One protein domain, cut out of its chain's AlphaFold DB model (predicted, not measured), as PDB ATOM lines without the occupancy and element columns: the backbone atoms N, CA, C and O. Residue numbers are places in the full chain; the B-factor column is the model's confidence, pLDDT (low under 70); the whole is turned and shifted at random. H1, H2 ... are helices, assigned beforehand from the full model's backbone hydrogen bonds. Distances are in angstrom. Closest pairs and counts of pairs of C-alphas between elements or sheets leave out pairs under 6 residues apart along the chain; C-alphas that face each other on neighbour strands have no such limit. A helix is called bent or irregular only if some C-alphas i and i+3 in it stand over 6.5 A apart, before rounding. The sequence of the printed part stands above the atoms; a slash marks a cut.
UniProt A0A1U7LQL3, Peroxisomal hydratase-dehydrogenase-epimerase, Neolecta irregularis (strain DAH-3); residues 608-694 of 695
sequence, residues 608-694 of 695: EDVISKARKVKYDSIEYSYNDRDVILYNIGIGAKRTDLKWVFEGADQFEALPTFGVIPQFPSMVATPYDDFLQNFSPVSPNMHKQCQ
ATOM      1  N   GLU A 608     242.860 162.243 215.016       51.06
ATOM      2  CA  GLU A 608     242.401 160.924 214.563       51.06
ATOM      3  C   GLU A 608     242.063 159.930 215.692       51.06
ATOM      4  O   GLU A 608     241.079 159.197 215.573       51.06
ATOM      5  N   ASP A 609     242.811 159.908 216.801       54.22
ATOM      6  CA  ASP A 609     242.531 159.015 217.939       54.22
ATOM      7  C   ASP A 609     241.287 159.478 218.715       54.22
ATOM      8  O   ASP A 609     240.458 158.669 219.138       54.22
ATOM      9  N   VAL A 610     241.100 160.798 218.812       59.47
ATOM     10  CA  VAL A 610     239.911 161.425 219.403       59.47
ATOM     11  C   VAL A 610     238.654 161.103 218.586       59.47
ATOM     12  O   VAL A 610     237.661 160.625 219.139       59.47
ATOM     13  N   ILE A 611     238.707 161.269 217.259       61.09
ATOM     14  CA  ILE A 611     237.589 160.948 216.353       61.09
ATOM     15  C   ILE A 611     237.254 159.448 216.396       61.09
ATOM     16  O   ILE A 611     236.079 159.069 216.401       61.09
ATOM     17  N   SER A 612     238.269 158.582 216.454       68.25
ATOM     18  CA  SER A 612     238.119 157.126 216.602       68.25
ATOM     19  C   SER A 612     237.369 156.743 217.884       68.25
ATOM     20  O   SER A 612     236.484 155.883 217.836       68.25
ATOM     21  N   LYS A 613     237.691 157.380 219.017       65.12
ATOM     22  CA  LYS A 613     237.022 157.137 220.304       65.12
ATOM     23  C   LYS A 613     235.594 157.671 220.305       65.12
ATOM     24  O   LYS A 613     234.683 156.913 220.629       65.12
ATOM     25  N   ALA A 614     235.380 158.901 219.832       70.12
ATOM     26  CA  ALA A 614     234.053 159.518 219.757       70.12
ATOM     27  C   ALA A 614     233.062 158.690 218.915       70.12
ATOM     28  O   ALA A 614     231.908 158.518 219.298       70.12
ATOM     29  N   ARG A 615     233.516 158.093 217.801       73.25
ATOM     30  CA  ARG A 615     232.677 157.236 216.937       73.25
ATOM     31  C   ARG A 615     232.257 155.903 217.567       73.25
ATOM     32  O   ARG A 615     231.367 155.249 217.031       73.25
ATOM     33  N   LYS A 616     232.907 155.465 218.649       76.81
ATOM     34  CA  LYS A 616     232.626 154.185 219.325       76.81
ATOM     35  C   LYS A 616     231.699 154.333 220.533       76.81
ATOM     36  O   LYS A 616     231.236 153.316 221.047       76.81
ATOM     37  N   VAL A 617     231.426 155.564 220.975       77.12
ATOM     38  CA  VAL A 617     230.516 155.838 222.092       77.12
ATOM     39  C   VAL A 617     229.087 155.499 221.671       77.12
ATOM     40  O   VAL A 617     228.613 155.940 220.624       77.12
ATOM     41  N   LYS A 618     228.400 154.697 222.485       76.69
ATOM     42  CA  LYS A 618     226.961 154.459 222.363       76.69
ATOM     43  C   LYS A 618     226.250 155.304 223.410       76.69
ATOM     44  O   LYS A 618     226.671 155.310 224.561       76.69
ATOM     45  N   TYR A 619     225.198 155.995 222.993       77.56
ATOM     46  CA  TYR A 619     224.367 156.799 223.879       77.56
ATOM     47  C   TYR A 619     223.111 156.020 224.237       77.56
ATOM     48  O   TYR A 619     222.441 155.484 223.349       77.56
ATOM     49  N   ASP A 620     222.799 155.971 225.527       78.50
ATOM     50  CA  ASP A 620     221.542 155.408 225.998       78.50
ATOM     51  C   ASP A 620     220.383 156.355 225.662       78.50
ATOM     52  O   ASP A 620     220.529 157.581 225.658       78.50
ATOM     53  N   SER A 621     219.216 155.786 225.357       79.94
ATOM     54  CA  SER A 621     218.002 156.578 225.158       79.94
ATOM     55  C   SER A 621     217.577 157.197 226.487       79.94
ATOM     56  O   SER A 621     217.447 156.487 227.482       79.94
ATOM     57  N   ILE A 622     217.316 158.504 226.489       80.31
ATOM     58  CA  ILE A 622     216.827 159.233 227.664       80.31
ATOM     59  C   ILE A 622     215.374 159.617 227.411       80.31
ATOM     60  O   ILE A 622     215.054 160.234 226.395       80.31
ATOM     61  N   GLU A 623     214.499 159.253 228.341       84.62
ATOM     62  CA  GLU A 623     213.099 159.664 228.328       84.62
ATOM     63  C   GLU A 623     212.940 160.954 229.144       84.62
ATOM     64  O   GLU A 623     213.394 161.038 230.285       84.62
ATOM     65  N   TYR A 624     212.311 161.970 228.549       85.50
ATOM     66  CA  TYR A 624     211.976 163.226 229.219       85.50
ATOM     67  C   TYR A 624     210.458 163.382 229.246       85.50
ATOM     68  O   TYR A 624     209.823 163.501 228.197       85.50
ATOM     69  N   SER A 625     209.882 163.392 230.445       89.88
ATOM     70  CA  SER A 625     208.460 163.639 230.663       89.88
ATOM     71  C   SER A 625     208.244 165.042 231.225       89.88
ATOM     72  O   SER A 625     209.075 165.579 231.955       89.88
ATOM     73  N   TYR A 626     207.119 165.647 230.858       89.94
ATOM     74  CA  TYR A 626     206.677 166.935 231.375       89.94
ATOM     75  C   TYR A 626     205.162 166.914 231.547       89.94
ATOM     76  O   TYR A 626     204.464 166.100 230.939       89.94
ATOM     77  N   ASN A 627     204.656 167.812 232.379       93.31
ATOM     78  CA  ASN A 627     203.231 168.050 232.558       93.31
ATOM     79  C   ASN A 627     202.914 169.548 232.408       93.31
ATOM     80  O   ASN A 627     203.804 170.378 232.205       93.31
ATOM     81  N   ASP A 628     201.636 169.897 232.535       94.06
ATOM     82  CA  ASP A 628     201.156 171.269 232.351       94.06
ATOM     83  C   ASP A 628     201.837 172.266 233.302       94.06
ATOM     84  O   ASP A 628     202.157 173.388 232.910       94.06
ATOM     85  N   ARG A 629     202.161 171.848 234.534       94.00
ATOM     86  CA  ARG A 629     202.878 172.689 235.503       94.00
ATOM     87  C   ARG A 629     204.278 173.049 235.006       94.00
ATOM     88  O   ARG A 629     204.701 174.186 235.203       94.00
ATOM     89  N   ASP A 630     204.991 172.122 234.372       93.44
ATOM     90  CA  ASP A 630     206.347 172.368 233.862       93.44
ATOM     91  C   ASP A 630     206.330 173.384 232.715       93.44
ATOM     92  O   ASP A 630     207.160 174.297 232.662       93.44
ATOM     93  N   VAL A 631     205.326 173.277 231.842       93.56
ATOM     94  CA  VAL A 631     205.073 174.226 230.752       93.56
ATOM     95  C   VAL A 631     204.750 175.617 231.304       93.56
ATOM     96  O   VAL A 631     205.349 176.608 230.879       93.56
ATOM     97  N   ILE A 632     203.862 175.696 232.299       94.69
ATOM     98  CA  ILE A 632     203.476 176.955 232.953       94.69
ATOM     99  C   ILE A 632     204.689 177.619 233.617       94.69
ATOM    100  O   ILE A 632     204.925 178.815 233.429       94.69
ATOM    101  N   LEU A 633     205.488 176.855 234.370       92.56
ATOM    102  CA  LEU A 633     206.675 177.371 235.056       92.56
ATOM    103  C   LEU A 633     207.721 177.899 234.074       92.56
ATOM    104  O   LEU A 633     208.295 178.962 234.316       92.56
ATOM    105  N   TYR A 634     207.944 177.200 232.960       93.50
ATOM    106  CA  TYR A 634     208.837 177.679 231.910       93.50
ATOM    107  C   TYR A 634     208.339 178.990 231.301       93.50
ATOM    108  O   TYR A 634     209.097 179.960 231.245       93.50
ATOM    109  N   ASN A 635     207.063 179.046 230.901       93.56
ATOM    110  CA  ASN A 635     206.462 180.231 230.290       93.56
ATOM    111  C   ASN A 635     206.590 181.453 231.216       93.56
ATOM    112  O   ASN A 635     206.982 182.531 230.768       93.56
ATOM    113  N   ILE A 636     206.344 181.280 232.522       92.50
ATOM    114  CA  ILE A 636     206.559 182.326 233.536       92.50
ATOM    115  C   ILE A 636     208.041 182.712 233.623       92.50
ATOM    116  O   ILE A 636     208.366 183.900 233.642       92.50
ATOM    117  N   GLY A 637     208.946 181.730 233.640       89.75
ATOM    118  CA  GLY A 637     210.392 181.944 233.723       89.75
ATOM    119  C   GLY A 637     210.964 182.793 232.584       89.75
ATOM    120  O   GLY A 637     211.924 183.530 232.799       89.75
ATOM    121  N   ILE A 638     210.346 182.749 231.400       91.31
ATOM    122  CA  ILE A 638     210.732 183.572 230.241       91.31
ATOM    123  C   ILE A 638     209.867 184.830 230.054       91.31
ATOM    124  O   ILE A 638     210.049 185.557 229.077       91.31
ATOM    125  N   GLY A 639     208.976 185.128 231.006       90.38
ATOM    126  CA  GLY A 639     208.298 186.423 231.117       90.38
ATOM    127  C   GLY A 639     206.784 186.435 230.883       90.38
ATOM    128  O   GLY A 639     206.217 187.530 230.821       90.38
ATOM    129  N   ALA A 640     206.112 185.281 230.768       92.75
ATOM    130  CA  ALA A 640     204.648 185.231 230.710       92.75
ATOM    131  C   ALA A 640     204.024 185.755 232.014       92.75
ATOM    132  O   ALA A 640     204.501 185.481 233.119       92.75
ATOM    133  N   LYS A 641     202.940 186.524 231.897       93.00
ATOM    134  CA  LYS A 641     202.250 187.125 233.042       93.00
ATOM    135  C   LYS A 641     201.107 186.236 233.504       93.00
ATOM    136  O   LYS A 641     200.503 185.512 232.723       93.00
ATOM    137  N   ARG A 642     200.690 186.417 234.761       90.56
ATOM    138  CA  ARG A 642     199.508 185.745 235.343       90.56
ATOM    139  C   ARG A 642     198.196 185.950 234.563       90.56
ATOM    140  O   ARG A 642     197.219 185.270 234.834       90.56
ATOM    141  N   THR A 643     198.143 186.943 233.676       93.06
ATOM    142  CA  THR A 643     196.980 187.267 232.836       93.06
ATOM    143  C   THR A 643     197.017 186.592 231.467       93.06
ATOM    144  O   THR A 643     196.006 186.602 230.772       93.06
ATOM    145  N   ASP A 644     198.148 186.009 231.069       93.12
ATOM    146  CA  ASP A 644     198.325 185.385 229.758       93.12
ATOM    147  C   ASP A 644     197.811 183.939 229.804       93.12
ATOM    148  O   ASP A 644     198.574 182.986 229.666       93.12
ATOM    149  N   LEU A 645     196.508 183.776 230.067       93.06
ATOM    150  CA  LEU A 645     195.891 182.510 230.495       93.06
ATOM    151  C   LEU A 645     196.217 181.315 229.590       93.06
ATOM    152  O   LEU A 645     196.446 180.227 230.099       93.06
ATOM    153  N   LYS A 646     196.345 181.526 228.276       94.06
ATOM    154  CA  LYS A 646     196.757 180.486 227.318       94.06
ATOM    155  C   LYS A 646     198.144 179.866 227.576       94.06
ATOM    156  O   LYS A 646     198.469 178.836 227.007       94.06
ATOM    157  N   TRP A 647     198.976 180.488 228.409       92.31
ATOM    158  CA  TRP A 647     200.332 180.029 228.725       92.31
ATOM    159  C   TRP A 647     200.545 179.719 230.204       92.31
ATOM    160  O   TRP A 647     201.543 179.086 230.547       92.31
ATOM    161  N   VAL A 648     199.651 180.186 231.079       92.56
ATOM    162  CA  VAL A 648     199.812 180.076 232.540       92.56
ATOM    163  C   VAL A 648     198.643 179.386 233.242       92.56
ATOM    164  O   VAL A 648     198.638 179.322 234.469       92.56
ATOM    165  N   PHE A 649     197.654 178.906 232.486       94.06
ATOM    166  CA  PHE A 649     196.497 178.198 233.016       94.06
ATOM    167  C   PHE A 649     196.083 177.054 232.087       94.06
ATOM    168  O   PHE A 649     195.629 177.272 230.966       94.06
ATOM    169  N   GLU A 650     196.211 175.832 232.587       91.56
ATOM    170  CA  GLU A 650     195.927 174.584 231.881       91.56
ATOM    171  C   GLU A 650     194.450 174.427 231.486       91.56
ATOM    172  O   GLU A 650     194.131 173.739 230.522       91.56
ATOM    173  N   GLY A 651     193.538 175.112 232.188       91.75
ATOM    174  CA  GLY A 651     192.105 175.115 231.887       91.75
ATOM    175  C   GLY A 651     191.673 176.102 230.796       91.75
ATOM    176  O   GLY A 651     190.474 176.283 230.596       91.75
ATOM    177  N   ALA A 652     192.604 176.796 230.134       91.62
ATOM    178  CA  ALA A 652     192.286 177.689 229.023       91.62
ATOM    179  C   ALA A 652     192.052 176.898 227.721       91.62
ATOM    180  O   ALA A 652     192.834 176.013 227.390       91.62
ATOM    181  N   ASP A 653     191.057 177.297 226.919       88.94
ATOM    182  CA  ASP A 653     190.707 176.635 225.641       88.94
ATOM    183  C   ASP A 653     191.869 176.555 224.627       88.94
ATOM    184  O   ASP A 653     191.816 175.788 223.667       88.94
ATOM    185  N   GLN A 654     192.912 177.367 224.817       90.44
ATOM    186  CA  GLN A 654     194.103 177.437 223.966       90.44
ATOM    187  C   GLN A 654     195.396 177.225 224.761       90.44
ATOM    188  O   GLN A 654     196.413 177.834 224.432       90.44
ATOM    189  N   PHE A 655     195.358 176.434 225.839       93.88
ATOM    190  CA  PHE A 655     196.571 176.129 226.591       93.88
ATOM    191  C   PHE A 655     197.625 175.478 225.684       93.88
ATOM    192  O   PHE A 655     197.371 174.457 225.045       93.88
ATOM    193  N   GLU A 656     198.804 176.092 225.606       90.25
ATOM    194  CA  GLU A 656     199.886 175.643 224.732       90.25
ATOM    195  C   GLU A 656     201.257 175.786 225.401       90.25
ATOM    196  O   GLU A 656     201.533 176.735 226.145       90.25
ATOM    197  N   ALA A 657     202.160 174.864 225.067       88.88
ATOM    198  CA  ALA A 657     203.579 175.066 225.309       88.88
ATOM    199  C   ALA A 657     204.145 176.033 224.269       88.88
ATOM    200  O   ALA A 657     203.900 175.890 223.069       88.88
ATOM    201  N   LEU A 658     204.949 177.002 224.715       88.69
ATOM    202  CA  LEU A 658     205.688 177.839 223.778       88.69
ATOM    203  C   LEU A 658     206.659 176.964 222.968       88.69
ATOM    204  O   LEU A 658     207.307 176.091 223.550       88.69
ATOM    205  N   PRO A 659     206.844 177.211 221.656       88.00
ATOM    206  CA  PRO A 659     207.748 176.411 220.825       88.00
ATOM    207  C   PRO A 659     209.177 176.289 221.382       88.00
ATOM    208  O   PRO A 659     209.857 175.293 221.154       88.00
ATOM    209  N   THR A 660     209.633 177.279 222.156       88.88
ATOM    210  CA  THR A 660     210.957 177.289 222.796       88.88
ATOM    211  C   THR A 660     211.093 176.306 223.963       88.88
ATOM    212  O   THR A 660     212.217 175.968 224.334       88.88
ATOM    213  N   PHE A 661     209.987 175.786 224.508       89.88
ATOM    214  CA  PHE A 661     210.000 174.719 225.515       89.88
ATOM    215  C   PHE A 661     210.675 173.442 224.989       89.88
ATOM    216  O   PHE A 661     211.296 172.709 225.754       89.88
ATOM    217  N   GLY A 662     210.646 173.217 223.667       84.31
ATOM    218  CA  GLY A 662     211.278 172.069 223.009       84.31
ATOM    219  C   GLY A 662     212.802 171.974 223.170       84.31
ATOM    220  O   GLY A 662     213.372 170.939 222.842       84.31
ATOM    221  N   VAL A 663     213.469 173.006 223.701       82.81
ATOM    222  CA  VAL A 663     214.904 172.961 224.038       82.81
ATOM    223  C   VAL A 663     215.161 172.215 225.355       82.81
ATOM    224  O   VAL A 663     216.211 171.598 225.517       82.81
ATOM    225  N   ILE A 664     214.207 172.222 226.295       84.94
ATOM    226  CA  ILE A 664     214.396 171.644 227.635       84.94
ATOM    227  C   ILE A 664     214.659 170.126 227.610       84.94
ATOM    228  O   ILE A 664     215.602 169.697 228.283       84.94
ATOM    229  N   PRO A 665     213.932 169.306 226.817       84.88
ATOM    230  CA  PRO A 665     214.184 167.865 226.738       84.88
ATOM    231  C   PRO A 665     215.610 167.486 226.304       84.88
ATOM    232  O   PRO A 665     216.041 166.360 226.542       84.88
ATOM    233  N   GLN A 666     216.358 168.404 225.679       79.75
ATOM    234  CA  GLN A 666     217.737 168.172 225.249       79.75
ATOM    235  C   GLN A 666     218.756 168.311 226.396       79.75
ATOM    236  O   GLN A 666     219.831 167.719 226.339       79.75
ATOM    237  N   PHE A 667     218.466 169.064 227.458       80.56
ATOM    238  CA  PHE A 667     219.462 169.305 228.510       80.56
ATOM    239  C   PHE A 667     219.945 168.035 229.229       80.56
ATOM    240  O   PHE A 667     221.157 167.907 229.417       80.56
ATOM    241  N   PRO A 668     219.082 167.062 229.574       79.00
ATOM    242  CA  PRO A 668     219.538 165.804 230.161       79.00
ATOM    243  C   PRO A 668     220.518 165.033 229.267       79.00
ATOM    244  O   PRO A 668     221.491 164.477 229.773       79.00
ATOM    245  N   SER A 669     220.322 165.041 227.942       73.94
ATOM    246  CA  SER A 669     221.231 164.361 227.009       73.94
ATOM    247  C   SER A 669     222.557 165.097 226.828       73.94
ATOM    248  O   SER A 669     223.599 164.452 226.693       73.94
ATOM    249  N   MET A 670     222.559 166.430 226.919       74.00
ATOM    250  CA  MET A 670     223.801 167.209 226.963       74.00
ATOM    251  C   MET A 670     224.614 166.902 228.226       74.00
ATOM    252  O   MET A 670     225.829 166.791 228.154       74.00
ATOM    253  N   VAL A 671     223.975 166.724 229.382       72.00
ATOM    254  CA  VAL A 671     224.697 166.419 230.632       72.00
ATOM    255  C   VAL A 671     225.204 164.974 230.665       72.00
ATOM    256  O   VAL A 671     226.280 164.717 231.192       72.00
ATOM    257  N   ALA A 672     224.456 164.031 230.088       72.56
ATOM    258  CA  ALA A 672     224.829 162.616 230.060       72.56
ATOM    259  C   ALA A 672     225.942 162.280 229.049       72.56
ATOM    260  O   ALA A 672     226.504 161.186 229.087       72.56
ATOM    261  N   THR A 673     226.259 163.197 228.130       74.31
ATOM    262  CA  THR A 673     227.312 162.998 227.130       74.31
ATOM    263  C   THR A 673     228.689 163.208 227.777       74.31
ATOM    264  O   THR A 673     228.941 164.299 228.295       74.31
ATOM    265  N   PRO A 674     229.612 162.222 227.734       72.31
ATOM    266  CA  PRO A 674     230.917 162.327 228.384       72.31
ATOM    267  C   PRO A 674     231.884 163.155 227.529       72.31
ATOM    268  O   PRO A 674     232.860 162.648 226.986       72.31
ATOM    269  N   TYR A 675     231.585 164.445 227.360       71.69
ATOM    270  CA  TYR A 675     232.354 165.328 226.486       71.69
ATOM    271  C   TYR A 675     233.831 165.400 226.873       71.69
ATOM    272  O   TYR A 675     234.661 165.475 225.978       71.69
ATOM    273  N   ASP A 676     234.179 165.300 228.156       67.50
ATOM    274  CA  ASP A 676     235.574 165.338 228.614       67.50
ATOM    275  C   ASP A 676     236.429 164.170 228.083       67.50
ATOM    276  O   ASP A 676     237.649 164.309 227.954       67.50
ATOM    277  N   ASP A 677     235.805 163.050 227.697       66.19
ATOM    278  CA  ASP A 677     236.506 161.872 227.169       66.19
ATOM    279  C   ASP A 677     237.047 162.089 225.741       66.19
ATOM    280  O   ASP A 677     237.945 161.366 225.295       66.19
ATOM    281  N   PHE A 678     236.515 163.069 225.000       67.31
ATOM    282  CA  PHE A 678     236.914 163.351 223.611       67.31
ATOM    283  C   PHE A 678     237.042 164.845 223.260       67.31
ATOM    284  O   PHE A 678     237.682 165.185 222.272       67.31
ATOM    285  N   LEU A 679     236.516 165.758 224.067       65.62
ATOM    286  CA  LEU A 679     236.637 167.210 223.939       65.62
ATOM    287  C   LEU A 679     237.126 167.785 225.271       65.62
ATOM    288  O   LEU A 679     236.357 168.322 226.067       65.62
ATOM    289  N   GLN A 680     238.433 167.677 225.514       58.72
ATOM    290  CA  GLN A 680     239.047 168.221 226.726       58.72
ATOM    291  C   GLN A 680     238.735 169.722 226.865       58.72
ATOM    292  O   GLN A 680     239.003 170.503 225.951       58.72
ATOM    293  N   ASN A 681     238.209 170.129 228.023       55.41
ATOM    294  CA  ASN A 681     237.807 171.508 228.354       55.41
ATOM    295  C   ASN A 681     236.550 172.036 227.625       55.41
ATOM    296  O   ASN A 681     236.280 173.246 227.660       55.41
ATOM    297  N   PHE A 682     235.761 171.171 226.982       60.41
ATOM    298  CA  PHE A 682     234.437 171.533 226.479       60.41
ATOM    299  C   PHE A 682     233.400 171.458 227.598       60.41
ATOM    300  O   PHE A 682     233.288 170.450 228.286       60.41
ATOM    301  N   SER A 683     232.600 172.514 227.760       59.44
ATOM    302  CA  SER A 683     231.460 172.485 228.677       59.44
ATOM    303  C   SER A 683     230.197 172.955 227.952       59.44
ATOM    304  O   SER A 683     230.130 174.124 227.553       59.44
ATOM    305  N   PRO A 684     229.167 172.098 227.817       56.06
ATOM    306  CA  PRO A 684     227.935 172.426 227.092       56.06
ATOM    307  C   PRO A 684     227.095 173.528 227.763       56.06
ATOM    308  O   PRO A 684     226.160 174.047 227.164       56.06
ATOM    309  N   VAL A 685     227.429 173.905 229.000       54.94
ATOM    310  CA  VAL A 685     226.778 174.977 229.774       54.94
ATOM    311  C   VAL A 685     227.666 176.221 229.931       54.94
ATOM    312  O   VAL A 685     227.314 177.158 230.647       54.94
ATOM    313  N   SER A 686     228.816 176.267 229.248       55.94
ATOM    314  CA  SER A 686     229.696 177.437 229.244       55.94
ATOM    315  C   SER A 686     229.055 178.616 228.493       55.94
ATOM    316  O   SER A 686     228.599 178.438 227.359       55.94
ATOM    317  N   PRO A 687     229.123 179.858 229.021       45.22
ATOM    318  CA  PRO A 687     228.662 181.068 228.324       45.22
ATOM    319  C   PRO A 687     229.324 181.309 226.954       45.22
ATOM    320  O   PRO A 687     228.886 182.175 226.200       45.22
ATOM    321  N   ASN A 688     230.392 180.569 226.631       49.06
ATOM    322  CA  ASN A 688     231.182 180.693 225.407       49.06
ATOM    323  C   ASN A 688     231.083 179.472 224.468       49.06
ATOM    324  O   ASN A 688     231.944 179.318 223.601       49.06
ATOM    325  N   MET A 689     230.059 178.618 224.603       40.50
ATOM    326  CA  MET A 689     229.917 177.360 223.843       40.50
ATOM    327  C   MET A 689     230.109 177.517 222.318       40.50
ATOM    328  O   MET A 689     230.797 176.711 221.697       40.50
ATOM    329  N   HIS A 690     229.621 178.606 221.707       46.62
ATOM    330  CA  HIS A 690     229.794 178.872 220.266       46.62
ATOM    331  C   HIS A 690     231.254 178.984 219.799       46.62
ATOM    332  O   HIS A 690     231.529 178.788 218.618       46.62
ATOM    333  N   LYS A 691     232.191 179.300 220.700       46.09
ATOM    334  CA  LYS A 691     233.626 179.359 220.386       46.09
ATOM    335  C   LYS A 691     234.317 178.004 220.530       46.09
ATOM    336  O   LYS A 691     235.381 177.824 219.956       46.09
ATOM    337  N   GLN A 692     233.726 177.077 221.283       44.41
ATOM    338  CA  GLN A 692     234.300 175.752 221.516       44.41
ATOM    339  C   GLN A 692     233.960 174.759 220.385       44.41
ATOM    340  O   GLN A 692     234.747 173.861 220.129       44.41
ATOM    341  N   CYS A 693     232.848 174.949 219.661       38.97
ATOM    342  CA  CYS A 693     232.410 174.062 218.565       38.97
ATOM    343  C   CYS A 693     233.026 174.358 217.174       38.97
ATOM    344  O   CYS A 693     232.517 173.850 216.180       38.97
ATOM    345  N   GLN A 694     234.053 175.214 217.064       35.66
ATOM    346  CA  GLN A 694     234.762 175.482 215.792       35.66
ATOM    347  C   GLN A 694     236.051 174.652 215.614       35.66
ATOM    348  O   GLN A 694     236.799 174.884 214.663       35.66
TER     349      GLN A 694
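AT A GLANCE: This is residues 608 to 694 of the 695 residues of the protein "Peroxisomal hydratase-dehydrogenase-epimerase" of Neolecta irregularis (strain DAH-3) (UniProt A0A1U7LQL3). A loose, elongated loop of chain has a small head at one end, where H2 and H3 pack together, and H1 alone at the other end. From H1 the link of residues 615 to 627 arches along most of the length to H2; H4 brings the chain back through the middle, and the tail from residue 673 turns near H1's end and folds back to the small H5. The printed part has 87 residues with five named helices, H1 to H5 in order, and no named strand; the class is all helix, though under half of the residues, 39, are in named elements. It is only just loose, close to extended, with a radius of gyration of the C-alphas of 18.0 A, and spans 55 by 27 by 14 A, only just a rod.

HOW THE PARTS SIT: H1, residues 608 to 614, touches no helix. H2, residues 628 to 637, touches H3, residues 645 to 648; their closest C-alphas, of Ile 632 and Val 648, are 4.8 A apart. H4, residues 659 to 672, is close to H2 but not clearly touching, about perpendicular at 83 degrees; the closest C-alphas, of Tyr 634 and Phe 661, are 7.1 A apart. H5, residues 689 to 692, is apart from H4. Every O i to N i+4 pair is within hydrogen-bond range in H1 and H2, but 3 of 10 in H4, where 8 of 11 O i to N i+3 pairs are; H3 and H5 are too short for an i+4 pair.

IN THESE COORDINATES: H1 begins at C-alpha 608, (242.401, 160.924, 214.563). H2 is 14.2 A long. H4, 23.8 A, is only just irregular: C-alphas 665 and 668 are 6.7 A apart. H5 ends at C-alpha 692, (234.300, 175.752, 221.516).

THE WHOLE: The C-alphas farthest apart, of Asp 609 and Thr 643, are 55.6 A apart. The printed part has no cut; the links H1 to H2 and H4 to H5 are long. pLDDT is under 70 at residues 608 to 613 and 676 to 694.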